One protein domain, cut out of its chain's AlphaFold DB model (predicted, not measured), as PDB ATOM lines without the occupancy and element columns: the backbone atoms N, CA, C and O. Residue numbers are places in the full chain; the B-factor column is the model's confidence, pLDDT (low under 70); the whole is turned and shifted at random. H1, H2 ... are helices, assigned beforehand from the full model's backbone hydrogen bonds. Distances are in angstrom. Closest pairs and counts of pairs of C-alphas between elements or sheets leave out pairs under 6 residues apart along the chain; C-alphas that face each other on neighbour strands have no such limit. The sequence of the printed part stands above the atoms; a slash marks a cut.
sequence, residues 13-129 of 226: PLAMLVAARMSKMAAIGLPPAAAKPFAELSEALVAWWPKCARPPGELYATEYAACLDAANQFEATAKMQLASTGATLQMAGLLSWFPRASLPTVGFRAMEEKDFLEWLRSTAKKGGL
ATOM      1  N   PRO A  13     -48.113 -15.481 -18.135       71.19
ATOM      2  CA  PRO A  13     -47.485 -14.784 -19.261       71.19
ATOM      3  C   PRO A  13     -48.086 -15.242 -20.605       71.19
ATOM      4  O   PRO A  13     -47.443 -15.891 -21.432       71.19
ATOM      5  N   LEU A  14     -49.358 -14.907 -20.843       72.25
ATOM      6  CA  LEU A  14     -50.117 -15.279 -22.042       72.25
ATOM      7  C   LEU A  14     -49.439 -14.781 -23.322       72.25
ATOM      8  O   LEU A  14     -49.441 -15.480 -24.329       72.25
ATOM      9  N   ALA A  15     -48.809 -13.611 -23.255       69.88
ATOM     10  CA  ALA A  15     -47.963 -13.044 -24.298       69.88
ATOM     11  C   ALA A  15     -46.872 -14.023 -24.771       69.88
ATOM     12  O   ALA A  15     -46.770 -14.311 -25.966       69.88
ATOM     13  N   MET A  16     -46.108 -14.583 -23.828       76.06
ATOM     14  CA  MET A  16     -45.064 -15.576 -24.092       76.06
ATOM     15  C   MET A  16     -45.665 -16.848 -24.703       76.06
ATOM     16  O   MET A  16     -45.170 -17.343 -25.714       76.06
ATOM     17  N   LEU A  17     -46.777 -17.338 -24.143       80.12
ATOM     18  CA  LEU A  17     -47.461 -18.541 -24.630       80.12
ATOM     19  C   LEU A  17     -47.982 -18.386 -26.069       80.12
ATOM     20  O   LEU A  17     -47.864 -19.307 -26.876       80.12
ATOM     21  N   VAL A  18     -48.562 -17.233 -26.401       80.38
ATOM     22  CA  VAL A  18     -49.094 -16.947 -27.741       80.38
ATOM     23  C   VAL A  18     -47.960 -16.761 -28.747       80.38
ATOM     24  O   VAL A  18     -48.002 -17.357 -29.826       80.38
ATOM     25  N   ALA A  19     -46.918 -16.010 -28.383       77.56
ATOM     26  CA  ALA A  19     -45.736 -15.839 -29.222       77.56
ATOM     27  C   ALA A  19     -45.053 -17.185 -29.525       77.56
ATOM     28  O   ALA A  19     -44.663 -17.427 -30.668       77.56
ATOM     29  N   ALA A  20     -44.997 -18.095 -28.545       80.06
ATOM     30  CA  ALA A  20     -44.489 -19.455 -28.720       80.06
ATOM     31  C   ALA A  20     -45.263 -20.235 -29.781       80.06
ATOM     32  O   ALA A  20     -44.675 -20.852 -30.671       80.06
ATOM     33  N   ARG A  21     -46.598 -20.170 -29.758       83.50
ATOM     34  CA  ARG A  21     -47.407 -20.856 -30.776       83.50
ATOM     35  C   ARG A  21     -47.264 -20.252 -32.156       83.50
ATOM     36  O   ARG A  21     -47.127 -21.004 -33.115       83.50
ATOM     37  N   MET A  22     -47.234 -18.929 -32.256       76.69
ATOM     38  CA  MET A  22     -47.008 -18.261 -33.536       76.69
ATOM     39  C   MET A  22     -45.629 -18.595 -34.116       76.69
ATOM     40  O   MET A  22     -45.533 -18.879 -35.307       76.69
ATOM     41  N   SER A  23     -44.582 -18.635 -33.284       79.31
ATOM     42  CA  SER A  23     -43.228 -19.008 -33.708       79.31
ATOM     43  C   SER A  23     -43.166 -20.456 -34.204       79.31
ATOM     44  O   SER A  23     -42.739 -20.688 -35.335       79.31
ATOM     45  N   LYS A  24     -43.692 -21.419 -33.427       79.62
ATOM     46  CA  LYS A  24     -43.782 -22.828 -33.858       79.62
ATOM     47  C   LYS A  24     -44.539 -22.978 -35.173       79.62
ATOM     48  O   LYS A  24     -44.128 -23.754 -36.026       79.62
ATOM     49  N   MET A  25     -45.629 -22.234 -35.350       76.94
ATOM     50  CA  MET A  25     -46.409 -22.273 -36.582       76.94
ATOM     51  C   MET A  25     -45.693 -21.657 -37.781       76.94
ATOM     52  O   MET A  25     -45.745 -22.223 -38.868       76.94
ATOM     53  N   ALA A  26     -45.008 -20.531 -37.604       76.38
ATOM     54  CA  ALA A  26     -44.210 -19.924 -38.666       76.38
ATOM     55  C   ALA A  26     -43.053 -20.833 -39.110       76.38
ATOM     56  O   ALA A  26     -42.691 -20.840 -40.287       76.38
ATOM     57  N   ALA A  27     -42.525 -21.645 -38.189       80.81
ATOM     58  CA  ALA A  27     -41.523 -22.659 -38.486       80.81
ATOM     59  C   ALA A  27     -42.073 -23.866 -39.279       80.81
ATOM     60  O   ALA A  27     -41.289 -24.651 -39.817       80.81
ATOM     61  N   ILE A  28     -43.400 -24.019 -39.413       76.81
ATOM     62  CA  ILE A  28     -44.002 -25.112 -40.189       76.81
ATOM     63  C   ILE A  28     -43.648 -24.958 -41.678       76.81
ATOM     64  O   ILE A  28     -44.007 -23.995 -42.370       76.81
ATOM     65  N   GLY A  29     -42.956 -25.972 -42.192       74.81
ATOM     66  CA  GLY A  29     -42.470 -26.018 -43.569       74.81
ATOM     67  C   GLY A  29     -41.117 -25.340 -43.782       74.81
ATOM     68  O   GLY A  29     -40.727 -25.169 -44.933       74.81
ATOM     69  N   LEU A  30     -40.408 -24.954 -42.715       85.06
ATOM     70  CA  LEU A  30     -38.955 -24.791 -42.772       85.06
ATOM     71  C   LEU A  30     -38.275 -26.175 -42.747       85.06
ATOM     72  O   LEU A  30     -38.869 -27.136 -42.246       85.06
ATOM     73  N   PRO A  31     -37.031 -26.301 -43.247       87.44
ATOM     74  CA  PRO A  31     -36.236 -27.512 -43.059       87.44
ATOM     75  C   PRO A  31     -36.146 -27.898 -41.571       87.44
ATOM     76  O   PRO A  31     -36.039 -27.001 -40.733       87.44
ATOM     77  N   PRO A  32     -36.125 -29.194 -41.205       89.19
ATOM     78  CA  PRO A  32     -36.108 -29.615 -39.798       89.19
ATOM     79  C   PRO A  32     -34.987 -28.982 -38.963       89.19
ATOM     80  O   PRO A  32     -35.223 -28.570 -37.830       89.19
ATOM     81  N   ALA A  33     -33.790 -28.837 -39.541       87.69
ATOM     82  CA  ALA A  33     -32.649 -28.190 -38.893       87.69
ATOM     83  C   ALA A  33     -32.883 -26.693 -38.604       87.69
ATOM     84  O   ALA A  33     -32.407 -26.188 -37.594       87.69
ATOM     85  N   ALA A  34     -33.660 -26.007 -39.446       87.94
ATOM     86  CA  ALA A  34     -34.057 -24.616 -39.249       87.94
ATOM     87  C   ALA A  34     -35.247 -24.473 -38.285       87.94
ATOM     88  O   ALA A  34     -35.323 -23.508 -37.536       87.94
ATOM     89  N   ALA A  35     -36.189 -25.420 -38.302       89.56
ATOM     90  CA  ALA A  35     -37.397 -25.371 -37.479       89.56
ATOM     91  C   ALA A  35     -37.141 -25.742 -36.009       89.56
ATOM     92  O   ALA A  35     -37.793 -25.204 -35.111       89.56
ATOM     93  N   LYS A  36     -36.204 -26.669 -35.766       92.50
ATOM     94  CA  LYS A  36     -35.925 -27.248 -34.447       92.50
ATOM     95  C   LYS A  36     -35.619 -26.194 -33.364       92.50
ATOM     96  O   LYS A  36     -36.300 -26.243 -32.340       92.50
ATOM     97  N   PRO A  37     -34.730 -25.203 -33.576       93.31
ATOM     98  CA  PRO A  37     -34.420 -24.210 -32.543       93.31
ATOM     99  C   PRO A  37     -35.641 -23.414 -32.059       93.31
ATOM    100  O   PRO A  37     -35.811 -23.190 -30.863       93.31
ATOM    101  N   PHE A  38     -36.556 -23.052 -32.965       91.62
ATOM    102  CA  PHE A  38     -37.783 -22.327 -32.608       91.62
ATOM    103  C   PHE A  38     -38.727 -23.166 -31.739       91.62
ATOM    104  O   PHE A  38     -39.400 -22.641 -30.841       91.62
ATOM    105  N   ALA A  39     -38.792 -24.475 -32.002       90.69
ATOM    106  CA  ALA A  39     -39.571 -25.404 -31.197       90.69
ATOM    107  C   ALA A  39     -38.967 -25.581 -29.797       90.69
ATOM    108  O   ALA A  39     -39.720 -25.526 -28.822       90.69
ATOM    109  N   GLU A  40     -37.641 -25.711 -29.711       92.94
ATOM    110  CA  GLU A  40     -36.889 -25.857 -28.459       92.94
ATOM    111  C   GLU A  40     -37.014 -24.615 -27.571       92.94
ATOM    112  O   GLU A  40     -37.371 -24.748 -26.402       92.94
ATOM    113  N   LEU A  41     -36.853 -23.405 -28.123       91.69
ATOM    114  CA  LEU A  41     -37.080 -22.156 -27.383       91.69
ATOM    115  C   LEU A  41     -38.492 -22.099 -26.793       91.69
ATOM    116  O   LEU A  41     -38.686 -21.783 -25.619       91.69
ATOM    117  N   SER A  42     -39.488 -22.448 -27.607       90.44
ATOM    118  CA  SER A  42     -40.887 -22.450 -27.183       90.44
ATOM    119  C   SER A  42     -41.158 -23.465 -26.068       90.44
ATOM    120  O   SER A  42     -41.965 -23.206 -25.179       90.44
ATOM    121  N   GLU A  43     -40.516 -24.632 -26.105       90.50
ATOM    122  CA  GLU A  43     -40.639 -25.660 -25.066       90.50
ATOM    123  C   GLU A  43     -39.927 -25.262 -23.783       90.50
ATOM    124  O   GLU A  43     -40.513 -25.382 -22.707       90.50
ATOM    125  N   ALA A  44     -38.717 -24.720 -23.900       90.56
ATOM    126  CA  ALA A  44     -37.940 -24.238 -22.774       90.56
ATOM    127  C   ALA A  44     -38.691 -23.135 -22.016       90.56
ATOM    128  O   ALA A  44     -38.794 -23.195 -20.793       90.56
ATOM    129  N   LEU A  45     -39.308 -22.184 -22.724       86.88
ATOM    130  CA  LEU A  45     -40.104 -21.113 -22.115       86.88
ATOM    131  C   LEU A  45     -41.415 -21.608 -21.497       86.88
ATOM    132  O   LEU A  45     -41.809 -21.159 -20.418       86.88
ATOM    133  N   VAL A  46     -42.092 -22.557 -22.149       86.88
ATOM    134  CA  VAL A  46     -43.308 -23.170 -21.598       86.88
ATOM    135  C   VAL A  46     -43.010 -23.966 -20.328       86.88
ATOM    136  O   VAL A  46     -43.802 -23.909 -19.391       86.88
ATOM    137  N   ALA A  47     -41.885 -24.683 -20.284       86.94
ATOM    138  CA  ALA A  47     -41.439 -25.443 -19.118       86.94
ATOM    139  C   ALA A  47     -40.842 -24.554 -18.017       86.94
ATOM    140  O   ALA A  47     -40.893 -24.914 -16.838       86.94
ATOM    141  N   TRP A  48     -40.277 -23.404 -18.396       85.19
ATOM    142  CA  TRP A  48     -39.749 -22.419 -17.464       85.19
ATOM    143  C   TRP A  48     -40.854 -21.915 -16.538       85.19
ATOM    144  O   TRP A  48     -40.694 -21.991 -15.326       85.19
ATOM    145  N   TRP A  49     -42.013 -21.502 -17.056       81.38
ATOM    146  CA  TRP A  49     -43.164 -21.157 -16.211       81.38
ATOM    147  C   TRP A  49     -43.941 -22.416 -15.762       81.38
ATOM    148  O   TRP A  49     -44.050 -23.372 -16.525       81.38
ATOM    149  N   PRO A  50     -44.525 -22.465 -14.547       78.88
ATOM    150  CA  PRO A  50     -44.462 -21.478 -13.464       78.88
ATOM    151  C   PRO A  50     -43.249 -21.653 -12.541       78.88
ATOM    152  O   PRO A  50     -43.136 -20.948 -11.545       78.88
ATOM    153  N   LYS A  51     -42.377 -22.630 -12.812       80.06
ATOM    154  CA  LYS A  51     -41.303 -23.026 -11.889       80.06
ATOM    155  C   LYS A  51     -40.153 -22.017 -11.830       80.06
ATOM    156  O   LYS A  51     -39.400 -22.023 -10.867       80.06
ATOM    157  N   CYS A  52     -39.993 -21.216 -12.880       79.38
ATOM    158  CA  CYS A  52     -38.903 -20.276 -13.126       79.38
ATOM    159  C   CYS A  52     -37.514 -20.889 -12.870       79.38
ATOM    160  O   CYS A  52     -36.612 -20.227 -12.368       79.38
ATOM    161  N   ALA A  53     -37.352 -22.179 -13.197       77.75
ATOM    162  CA  ALA A  53     -36.240 -23.005 -12.716       77.75
ATOM    163  C   ALA A  53     -34.868 -22.648 -13.316       77.75
ATOM    164  O   ALA A  53     -33.845 -23.044 -12.767       77.75
ATOM    165  N   ARG A  54     -34.845 -21.927 -14.444       81.25
ATOM    166  CA  ARG A  54     -33.624 -21.481 -15.129       81.25
ATOM    167  C   ARG A  54     -33.579 -19.953 -15.194       81.25
ATOM    168  O   ARG A  54     -34.617 -19.339 -15.455       81.25
ATOM    169  N   PRO A  55     -32.412 -19.318 -15.017       80.69
ATOM    170  CA  PRO A  55     -32.251 -17.897 -15.294       80.69
ATOM    171  C   PRO A  55     -32.586 -17.566 -16.762       80.69
ATOM    172  O   PRO A  55     -32.107 -18.256 -17.665       80.69
ATOM    173  N   PRO A  56     -33.322 -16.475 -17.047       78.12
ATOM    174  CA  PRO A  56     -33.584 -16.017 -18.417       78.12
ATOM    175  C   PRO A  56     -32.335 -15.833 -19.291       78.12
ATOM    176  O   PRO A  56     -32.394 -16.043 -20.500       78.12
ATOM    177  N   GLY A  57     -31.196 -15.476 -18.684       79.00
ATOM    178  CA  GLY A  57     -29.903 -15.364 -19.369       79.00
ATOM    179  C   GLY A  57     -29.417 -16.666 -19.998       79.00
ATOM    180  O   GLY A  57     -28.821 -16.638 -21.072       79.00
ATOM    181  N   GLU A  58     -29.725 -17.811 -19.388       85.25
ATOM    182  CA  GLU A  58     -29.386 -19.109 -19.971       85.25
ATOM    183  C   GLU A  58     -30.262 -19.419 -21.180       85.25
ATOM    184  O   GLU A  58     -29.745 -19.866 -22.201       85.25
ATOM    185  N   LEU A  59     -31.567 -19.134 -21.093       86.88
ATOM    186  CA  LEU A  59     -32.503 -19.311 -22.209       86.88
ATOM    187  C   LEU A  59     -32.104 -18.450 -23.416       86.88
ATOM    188  O   LEU A  59     -32.205 -18.864 -24.571       86.88
ATOM    189  N   TYR A  60     -31.591 -17.252 -23.135       84.81
ATOM    190  CA  TYR A  60     -31.024 -16.373 -24.144       84.81
ATOM    191  C   TYR A  60     -29.779 -16.980 -24.810       84.81
ATOM    192  O   TYR A  60     -29.705 -17.075 -26.033       84.81
ATOM    193  N   ALA A  61     -28.792 -17.385 -24.005       86.19
ATOM    194  CA  ALA A  61     -27.495 -17.852 -24.493       86.19
ATOM    195  C   ALA A  61     -27.546 -19.231 -25.170       86.19
ATOM    196  O   ALA A  61     -26.594 -19.603 -25.850       86.19
ATOM    197  N   THR A  62     -28.631 -19.984 -24.977       90.44
ATOM    198  CA  THR A  62     -28.800 -21.329 -25.535       90.44
ATOM    199  C   THR A  62     -29.904 -21.359 -26.590       90.44
ATOM    200  O   THR A  62     -29.602 -21.246 -27.779       90.44
ATOM    201  N   GLU A  63     -31.177 -21.470 -26.204       92.94
ATOM    202  CA  GLU A  63     -32.250 -21.694 -27.178       92.94
ATOM    203  C   GLU A  63     -32.514 -20.479 -28.086       92.94
ATOM    204  O   GLU A  63     -32.772 -20.645 -29.280       92.94
ATOM    205  N   TYR A  64     -32.427 -19.248 -27.564       90.44
ATOM    206  CA  TYR A  64     -32.627 -18.056 -28.398       90.44
ATOM    207  C   TYR A  64     -31.458 -17.816 -29.363       90.44
ATOM    208  O   TYR A  64     -31.694 -17.546 -30.541       90.44
ATOM    209  N   ALA A  65     -30.212 -17.974 -28.906       89.62
ATOM    210  CA  ALA A  65     -29.032 -17.890 -29.769       89.62
ATOM    211  C   ALA A  65     -29.108 -18.895 -30.934       89.62
ATOM    212  O   ALA A  65     -28.916 -18.510 -32.085       89.62
ATOM    213  N   ALA A  66     -29.530 -20.136 -30.666       91.62
ATOM    214  CA  ALA A  66     -29.735 -21.146 -31.704       91.62
ATOM    215  C   ALA A  66     -30.801 -20.742 -32.745       91.62
ATOM    216  O   ALA A  66     -30.673 -21.070 -33.926       91.62
ATOM    217  N   CYS A  67     -31.844 -20.002 -32.343       90.69
ATOM    218  CA  CYS A  67     -32.827 -19.447 -33.283       90.69
ATOM    219  C   CYS A  67     -32.206 -18.387 -34.204       90.69
ATOM    220  O   CYS A  67     -32.526 -18.349 -35.393       90.69
ATOM    221  N   LEU A  68     -31.333 -17.526 -33.672       88.25
ATOM    222  CA  LEU A  68     -30.632 -16.509 -34.462       88.25
ATOM    223  C   LEU A  68     -29.629 -17.149 -35.425       88.25
ATOM    224  O   LEU A  68     -29.585 -16.771 -36.594       88.25
ATOM    225  N   ASP A  69     -28.885 -18.152 -34.967       89.50
ATOM    226  CA  ASP A  69     -27.949 -18.896 -35.808       89.50
ATOM    227  C   ASP A  69     -28.674 -19.601 -36.957       89.50
ATOM    228  O   ASP A  69     -28.262 -19.478 -38.109       89.50
ATOM    229  N   ALA A  70     -29.808 -20.256 -36.684       88.38
ATOM    230  CA  ALA A  70     -30.646 -20.827 -37.735       88.38
ATOM    231  C   ALA A  70     -31.169 -19.755 -38.705       88.38
ATOM    232  O   ALA A  70     -31.154 -19.951 -39.918       88.38
ATOM    233  N   ALA A  71     -31.586 -18.590 -38.211       86.00
ATOM    234  CA  ALA A  71     -32.033 -17.506 -39.080       86.00
ATOM    235  C   ALA A  71     -30.918 -16.948 -39.982       86.00
ATOM    236  O   ALA A  71     -31.214 -16.489 -41.083       86.00
ATOM    237  N   ASN A  72     -29.662 -16.995 -39.530       84.44
ATOM    238  CA  ASN A  72     -28.496 -16.523 -40.278       84.44
ATOM    239  C   ASN A  72     -27.944 -17.569 -41.262       84.44
ATOM    240  O   ASN A  72     -27.417 -17.207 -42.310       84.44
ATOM    241  N   GLN A  73     -28.023 -18.857 -40.917       82.50
ATOM    242  CA  GLN A  73     -27.475 -19.952 -41.727       82.50
ATOM    243  C   GLN A  73     -28.369 -20.331 -42.912       82.50
ATOM    244  O   GLN A  73     -27.874 -20.781 -43.944       82.50
ATOM    245  N   PHE A  74     -29.684 -20.182 -42.766       73.44
ATOM    246  CA  PHE A  74     -30.648 -20.502 -43.812       73.44
ATOM    247  C   PHE A  74     -31.065 -19.232 -44.564       73.44
ATOM    248  O   PHE A  74     -31.135 -18.152 -43.986       73.44
ATOM    249  N   GLU A  75     -31.367 -19.354 -45.862       73.88
ATOM    250  CA  GLU A  75     -31.801 -18.220 -46.687       73.88
ATOM    251  C   GLU A  75     -32.995 -17.491 -46.045       73.88
ATOM    252  O   GLU A  75     -33.945 -18.118 -45.559       73.88
ATOM    253  N   ALA A  76     -32.948 -16.154 -46.047       73.88
ATOM    254  CA  ALA A  76     -33.959 -15.299 -45.436       73.88
ATOM    255  C   ALA A  76     -35.295 -15.369 -46.200       73.88
ATOM    256  O   ALA A  76     -35.663 -14.475 -46.957       73.88
ATOM    257  N   THR A  77     -36.055 -16.438 -45.973       77.19
ATOM    258  CA  THR A  77     -37.420 -16.588 -46.481       77.19
ATOM    259  C   THR A  77     -38.411 -15.802 -45.619       77.19
ATOM    260  O   THR A  77     -38.189 -15.572 -44.427       77.19
ATOM    261  N   ALA A  78     -39.573 -15.455 -46.184       76.94
ATOM    262  CA  ALA A  78     -40.656 -14.814 -45.430       76.94
ATOM    263  C   ALA A  78     -41.083 -15.635 -44.192       76.94
ATOM    264  O   ALA A  78     -41.417 -15.068 -43.152       76.94
ATOM    265  N   LYS A  79     -41.025 -16.973 -44.276       77.44
ATOM    266  CA  LYS A  79     -41.316 -17.873 -43.148       77.44
ATOM    267  C   LYS A  79     -40.250 -17.812 -42.058       77.44
ATOM    268  O   LYS A  79     -40.604 -17.719 -40.887       77.44
ATOM    269  N   MET A  80     -38.970 -17.805 -42.431       84.06
ATOM    270  CA  MET A  80     -37.872 -17.666 -41.472       84.06
ATOM    271  C   MET A  80     -37.975 -16.339 -40.711       84.06
ATOM    272  O   MET A  80     -37.926 -16.316 -39.486       84.06
ATOM    273  N   GLN A  81     -38.231 -15.237 -41.420       83.50
ATOM    274  CA  GLN A  81     -38.412 -13.923 -40.793       83.50
ATOM    275  C   GLN A  81     -39.574 -13.906 -39.788       83.50
ATOM    276  O   GLN A  81     -39.468 -13.295 -38.721       83.50
ATOM    277  N   LEU A  82     -40.682 -14.587 -40.101       80.62
ATOM    278  CA  LEU A  82     -41.807 -14.747 -39.179       80.62
ATOM    279  C   LEU A  82     -41.438 -15.595 -37.956       80.62
ATOM    280  O   LEU A  82     -41.788 -15.215 -36.838       80.62
ATOM    281  N   ALA A  83     -40.706 -16.696 -38.144       84.69
ATOM    282  CA  ALA A  83     -40.252 -17.557 -37.053       84.69
ATOM    283  C   ALA A  83     -39.326 -16.803 -36.084       84.69
ATOM    284  O   ALA A  83     -39.584 -16.801 -34.875       84.69
ATOM    285  N   SER A  84     -38.342 -16.065 -36.613       85.75
ATOM    286  CA  SER A  84     -37.434 -15.204 -35.840       85.75
ATOM    287  C   SER A  84     -38.162 -14.069 -35.130       85.75
ATOM    288  O   SER A  84     -37.887 -13.793 -33.966       85.75
ATOM    289  N   THR A  85     -39.150 -13.449 -35.781       82.31
ATOM    290  CA  THR A  85     -40.001 -12.441 -35.127       82.31
ATOM    291  C   THR A  85     -40.750 -13.051 -33.937       82.31
ATOM    292  O   THR A  85     -40.803 -12.450 -32.864       82.31
ATOM    293  N   GLY A  86     -41.279 -14.267 -34.096       82.81
ATOM    294  CA  GLY A  86     -41.923 -15.013 -33.017       82.81
ATOM    295  C   GLY A  86     -40.973 -15.336 -31.857       82.81
ATOM    296  O   GLY A  86     -41.357 -15.168 -30.703       82.81
ATOM    297  N   ALA A  87     -39.733 -15.745 -32.134       86.62
ATOM    298  CA  ALA A  87     -38.711 -15.976 -31.107       86.62
ATOM    299  C   ALA A  87     -38.383 -14.697 -30.318       86.62
ATOM    300  O   ALA A  87     -38.307 -14.721 -29.092       86.62
ATOM    301  N   THR A  88     -38.261 -13.556 -30.999       83.12
ATOM    302  CA  THR A  88     -38.009 -12.276 -30.323       83.12
ATOM    303  C   THR A  88     -39.203 -11.828 -29.480       83.12
ATOM    304  O   THR A  88     -39.010 -11.362 -28.359       83.12
ATOM    305  N   LEU A  89     -40.437 -12.028 -29.958       79.75
ATOM    306  CA  LEU A  89     -41.646 -11.784 -29.162       79.75
ATOM    307  C   LEU A  89     -41.688 -12.663 -27.905       79.75
ATOM    308  O   LEU A  89     -42.045 -12.181 -26.834       79.75
ATOM    309  N   GLN A  90     -41.289 -13.931 -28.004       83.25
ATOM    310  CA  GLN A  90     -41.213 -14.826 -26.849       83.25
ATOM    311  C   GLN A  90     -40.242 -14.314 -25.779       83.25
ATOM    312  O   GLN A  90     -40.614 -14.225 -24.609       83.25
ATOM    313  N   MET A  91     -39.035 -13.908 -26.182       81.44
ATOM    314  CA  MET A  91     -38.046 -13.342 -25.259       81.44
ATOM    315  C   MET A  91     -38.473 -11.977 -24.705       81.44
ATOM    316  O   MET A  91     -38.221 -11.678 -23.540       81.44
ATOM    317  N   ALA A  92     -39.172 -11.157 -25.495       76.25
ATOM    318  CA  ALA A  92     -39.776  -9.918 -25.007       76.25
ATOM    319  C   ALA A  92     -40.855 -10.185 -23.946       76.25
ATOM    320  O   ALA A  92     -40.891  -9.499 -22.926       76.25
ATOM    321  N   GLY A  93     -41.677 -11.219 -24.150       74.75
ATOM    322  CA  GLY A  93     -42.657 -11.685 -23.171       74.75
ATOM    323  C   GLY A  93     -42.023 -12.226 -21.888       74.75
ATOM    324  O   GLY A  93     -42.589 -12.033 -20.821       74.75
ATOM    325  N   LEU A  94     -40.843 -12.847 -21.961       76.62
ATOM    326  CA  LEU A  94     -40.068 -13.242 -20.780       76.62
ATOM    327  C   LEU A  94     -39.548 -12.016 -20.005       76.62
ATOM    328  O   LEU A  94     -39.574 -11.992 -18.778       76.62
ATOM    329  N   LEU A  95     -39.098 -10.976 -20.713       68.38
ATOM    330  CA  LEU A  95     -38.503  -9.788 -20.098       68.38
ATOM    331  C   LEU A  95     -39.482  -8.795 -19.480       68.38
ATOM    332  O   LEU A  95     -39.047  -7.949 -18.702       68.38
ATOM    333  N   SER A  96     -40.785  -8.885 -19.749       65.94
ATOM    334  CA  SER A  96     -41.751  -8.159 -18.914       65.94
ATOM    335  C   SER A  96     -41.820  -8.708 -17.480       65.94
ATOM    336  O   SER A  96     -42.409  -8.066 -16.617       65.94
ATOM    337  N   TRP A  97     -41.161  -9.844 -17.208       64.31
ATOM    338  CA  TRP A  97     -41.155 -10.551 -15.924       64.31
ATOM    339  C   TRP A  97     -39.763 -10.638 -15.278       64.31
ATOM    340  O   TRP A  97     -39.639 -11.192 -14.189       64.31
ATOM    341  N   PHE A  98     -38.713 -10.103 -15.919       63.91
ATOM    342  CA  PHE A  98     -37.339 -10.154 -15.408       63.91
ATOM    343  C   PHE A  98     -36.554  -8.864 -15.712       63.91
ATOM    344  O   PHE A  98     -36.737  -8.282 -16.785       63.91
ATOM    345  N   PRO A  99     -35.643  -8.395 -14.831       58.16
ATOM    346  CA  PRO A  99     -34.876  -7.181 -15.079       58.16
ATOM    347  C   PRO A  99     -33.986  -7.327 -16.313       58.16
ATOM    348  O   PRO A  99     -33.149  -8.223 -16.395       58.16
ATOM    349  N   ARG A 100     -34.095  -6.373 -17.240       55.72
ATOM    350  CA  ARG A 100     -33.321  -6.332 -18.497       55.72
ATOM    351  C   ARG A 100     -31.800  -6.361 -18.316       55.72
ATOM    352  O   ARG A 100     -31.097  -6.729 -19.247       55.72
ATOM    353  N   ALA A 101     -31.296  -5.977 -17.144       56.94
ATOM    354  CA  ALA A 101     -29.865  -5.866 -16.862       56.94
ATOM    355  C   ALA A 101     -29.094  -7.200 -16.938       56.94
ATOM    356  O   ALA A 101     -27.868  -7.185 -16.953       56.94
ATOM    357  N   SER A 102     -29.786  -8.344 -16.981       57.16
ATOM    358  CA  SER A 102     -29.166  -9.673 -17.013       57.16
ATOM    359  C   SER A 102     -29.063 -10.308 -18.405       57.16
ATOM    360  O   SER A 102     -28.583 -11.436 -18.499       57.16
ATOM    361  N   LEU A 103     -29.574  -9.664 -19.464       57.75
ATOM    362  CA  LEU A 103     -29.491 -10.184 -20.835       57.75
ATOM    363  C   LEU A 103     -28.515  -9.359 -21.686       57.75
ATOM    364  O   LEU A 103     -28.421  -8.143 -21.498       57.75
ATOM    365  N   PRO A 104     -27.821  -9.980 -22.657       57.72
ATOM    366  CA  PRO A 104     -27.046  -9.250 -23.654       57.72
ATOM    367  C   PRO A 104     -27.923  -8.240 -24.409       57.72
ATOM    368  O   PRO A 104     -29.036  -8.551 -24.825       57.72
ATOM    369  N   THR A 105     -27.418  -7.022 -24.613       54.88
ATOM    370  CA  THR A 105     -28.122  -5.951 -25.344       54.88
ATOM    371  C   THR A 105     -28.141  -6.165 -26.860       54.88
ATOM    372  O   THR A 105     -28.944  -5.559 -27.566       54.88
ATOM    373  N   VAL A 106     -27.254  -7.015 -27.379       55.78
ATOM    374  CA  VAL A 106     -27.059  -7.241 -28.817       55.78
ATOM    375  C   VAL A 106     -28.105  -8.216 -29.344       55.78
ATOM    376  O   VAL A 106     -28.164  -9.337 -28.872       55.78
ATOM    377  N   GLY A 107     -28.898  -7.824 -30.345       52.84
ATOM    378  CA  GLY A 107     -29.910  -8.692 -30.975       52.84
ATOM    379  C   GLY A 107     -31.278  -8.687 -30.284       52.84
ATOM    380  O   GLY A 107     -32.254  -9.173 -30.850       52.84
ATOM    381  N   PHE A 108     -31.381  -8.064 -29.110       54.16
ATOM    382  CA  PHE A 108     -32.613  -7.979 -28.339       54.16
ATOM    383  C   PHE A 108     -33.234  -6.574 -28.413       54.16
ATOM    384  O   PHE A 108     -32.636  -5.589 -27.978       54.16
ATOM    385  N   ARG A 109     -34.467  -6.459 -28.928       58.91
ATOM    386  CA  ARG A 109     -35.221  -5.194 -28.908       58.91
ATOM    387  C   ARG A 109     -36.020  -5.093 -27.611       58.91
ATOM    388  O   ARG A 109     -37.002  -5.805 -27.427       58.91
ATOM    389  N   ALA A 110     -35.618  -4.169 -26.742       57.62
ATOM    390  CA  ALA A 110     -36.424  -3.725 -25.612       57.62
ATOM    391  C   ALA A 110     -37.841  -3.346 -26.071       57.62
ATOM    392  O   ALA A 110     -37.999  -2.577 -27.019       57.62
ATOM    393  N   MET A 111     -38.855  -3.886 -25.394       65.06
ATOM    394  CA  MET A 111     -40.252  -3.672 -25.749       65.06
ATOM    395  C   MET A 111     -41.106  -3.408 -24.512       65.06
ATOM    396  O   MET A 111     -40.959  -4.104 -23.504       65.06
ATOM    397  N   GLU A 112     -41.946  -2.378 -24.573       64.75
ATOM    398  CA  GLU A 112     -43.011  -2.147 -23.595       64.75
ATOM    399  C   GLU A 112     -44.243  -2.998 -23.932       64.75
ATOM    400  O   GLU A 112     -44.378  -3.505 -25.043       64.75
ATOM    401  N   GLU A 113     -45.175  -3.161 -22.992       65.00
ATOM    402  CA  GLU A 113     -46.371  -3.989 -23.207       65.00
ATOM    403  C   GLU A 113     -47.217  -3.516 -24.404       65.00
ATOM    404  O   GLU A 113     -47.688  -4.327 -25.204       65.00
ATOM    405  N   LYS A 114     -47.369  -2.197 -24.573       65.62
ATOM    406  CA  LYS A 114     -48.103  -1.616 -25.704       65.62
ATOM    407  C   LYS A 114     -47.436  -1.959 -27.039       65.62
ATOM    408  O   LYS A 114     -48.105  -2.447 -27.950       65.62
ATOM    409  N   ASP A 115     -46.123  -1.771 -27.116       67.69
ATOM    410  CA  ASP A 115     -45.319  -2.121 -28.288       67.69
ATOM    411  C   ASP A 115     -45.379  -3.629 -28.572       67.69
ATOM    412  O   ASP A 115     -45.432  -4.044 -29.728       67.69
ATOM    413  N   PHE A 116     -45.431  -4.457 -27.523       70.25
ATOM    414  CA  PHE A 116     -45.581  -5.904 -27.638       70.25
ATOM    415  C   PHE A 116     -46.910  -6.283 -28.281       70.25
ATOM    416  O   PHE A 116     -46.930  -7.077 -29.220       70.25
ATOM    417  N   LEU A 117     -48.022  -5.706 -27.822       73.62
ATOM    418  CA  LEU A 117     -49.336  -5.980 -28.400       73.62
ATOM    419  C   LEU A 117     -49.430  -5.494 -29.850       73.62
ATOM    420  O   LEU A 117     -49.986  -6.192 -30.700       73.62
ATOM    421  N   GLU A 118     -48.865  -4.327 -30.161       78.50
ATOM    422  CA  GLU A 118     -48.774  -3.828 -31.535       78.50
ATOM    423  C   GLU A 118     -47.916  -4.746 -32.416       78.50
ATOM    424  O   GLU A 118     -48.299  -5.077 -33.546       78.50
ATOM    425  N   TRP A 119     -46.796  -5.241 -31.890       74.62
ATOM    426  CA  TRP A 119     -45.922  -6.145 -32.624       74.62
ATOM    427  C   TRP A 119     -46.533  -7.536 -32.811       74.62
ATOM    428  O   TRP A 119     -46.426  -8.117 -33.896       74.62
ATOM    429  N   LEU A 120     -47.251  -8.042 -31.809       77.00
ATOM    430  CA  LEU A 120     -48.022  -9.279 -31.886       77.00
ATOM    431  C   LEU A 120     -49.099  -9.181 -32.976       77.00
ATOM    432  O   LEU A 120     -49.193 -10.053 -33.840       77.00
ATOM    433  N   ARG A 121     -49.863  -8.082 -32.985       83.00
ATOM    434  CA  ARG A 121     -50.875  -7.770 -34.009       83.00
ATOM    435  C   ARG A 121     -50.271  -7.695 -35.414       83.00
ATOM    436  O   ARG A 121     -50.820  -8.266 -36.356       83.00
ATOM    437  N   SER A 122     -49.126  -7.027 -35.554       82.25
ATOM    438  CA  SER A 122     -48.395  -6.925 -36.823       82.25
ATOM    439  C   SER A 122     -47.922  -8.293 -37.323       82.25
ATOM    440  O   SER A 122     -48.121  -8.639 -38.489       82.25
ATOM    441  N   THR A 123     -47.366  -9.114 -36.430       77.12
ATOM    442  CA  THR A 123     -46.912 -10.475 -36.749       77.12
ATOM    443  C   THR A 123     -48.084 -11.374 -37.142       77.12
ATOM    444  O   THR A 123     -47.993 -12.085 -38.140       77.12
ATOM    445  N   ALA A 124     -49.214 -11.286 -36.436       80.19
ATOM    446  CA  ALA A 124     -50.432 -12.023 -36.771       80.19
ATOM    447  C   ALA A 124     -50.934 -11.667 -38.175       80.19
ATOM    448  O   ALA A 124     -51.191 -12.560 -38.982       80.19
ATOM    449  N   LYS A 125     -50.968 -10.370 -38.510       83.75
ATOM    450  CA  LYS A 125     -51.348  -9.904 -39.849       83.75
ATOM    451  C   LYS A 125     -50.432 -10.475 -40.935       83.75
ATOM    452  O   LYS A 125     -50.931 -10.950 -41.951       83.75
ATOM    453  N   LYS A 126     -49.111 -10.466 -40.724       81.19
ATOM    454  CA  LYS A 126     -48.146 -11.048 -41.677       81.19
ATOM    455  C   LYS A 126     -48.292 -12.571 -41.811       81.19
ATOM    456  O   LYS A 126     -48.093 -13.098 -42.896       81.19
ATOM    457  N   GLY A 127     -48.674 -13.257 -40.733       74.38
ATOM    458  CA  GLY A 127     -48.995 -14.688 -40.726       74.38
ATOM    459  C   GLY A 127     -50.378 -15.038 -41.290       74.38
ATOM    460  O   GLY A 127     -50.747 -16.211 -41.302       74.38
ATOM    461  N   GLY A 128     -51.154 -14.048 -41.746       79.19
ATOM    462  CA  GLY A 128     -52.486 -14.258 -42.312       79.19
ATOM    463  C   GLY A 128     -53.585 -14.524 -41.280       79.19
ATOM    464  O   GLY A 128     -54.647 -15.012 -41.664       79.19
ATOM    465  N   LEU A 129     -53.347 -14.212 -40.001       82.44
ATOM    466  CA  LEU A 129     -54.327 -14.325 -38.924       82.44
ATOM    467  C   LEU A 129     -55.127 -13.011 -38.780       82.44
ATOM    468  O   LEU A 129     -54.532 -11.965 -38.493       82.44
TER     469      LEU A 129
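This is residues 13 to 129 of the 226 residues of an uncharacterized protein of Deltaproteobacteria bacterium CG_4_9_14_3_um_filter_63_12 (UniProt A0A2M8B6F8). What shape is this? It is an up-and-down bundle of five helices, each running against the one before it, with H4 in the middle and H1, H2, H3 and H5 around it. What is it made of? The printed part has 117 residues with five named helices, H1 to H5 in chain order, and no named strand: class all helix. It is compact, with a radius of gyration of the C-alphas of 13.0 A, and spans 33 by 27 by 25 A.

What does H1, residues 14 to 26, touch? It touches H4, residues 78 to 95, opposite ways at a shallow tilt of 18 degrees, the closest C-alphas, of Ser 23 and Gly 86, being 4.3 A apart. It forms a hairpin with H2, residues 32 to 48, closest at the C-alphas of Ala 20 and Ser 42, 4.9 A. What of the hub? H4 forms hairpins with H3, residues 56 to 73, and H5, residues 113 to 126, their closest C-alphas being Ala 71 and Met 80, 6.3 A, and Leu 82 and Thr 123, 7.1 A. Are the backbones whole? Every O i to N i+4 pair is within hydrogen-bond range in H1, H4 and H5, but 11 of 13 in H2 and 12 of 14 in H3.

Where are the anchors? H1 begins at C-alpha 14, (-50.117, -15.279, -22.042), and H5 ends at C-alpha 126, (-48.146, -11.048, -41.677). How long are the helices? First to last C-alpha, H1 to H5 measure 18.2, 23.7, 24.4, 25.9 and 19.9 A.

Which link is long? That from H4 to H5, residues 96 to 112, is long; the printed part has no cut. Where is confidence low? Residue 15 and residues 95 to 115 have pLDDT under 70.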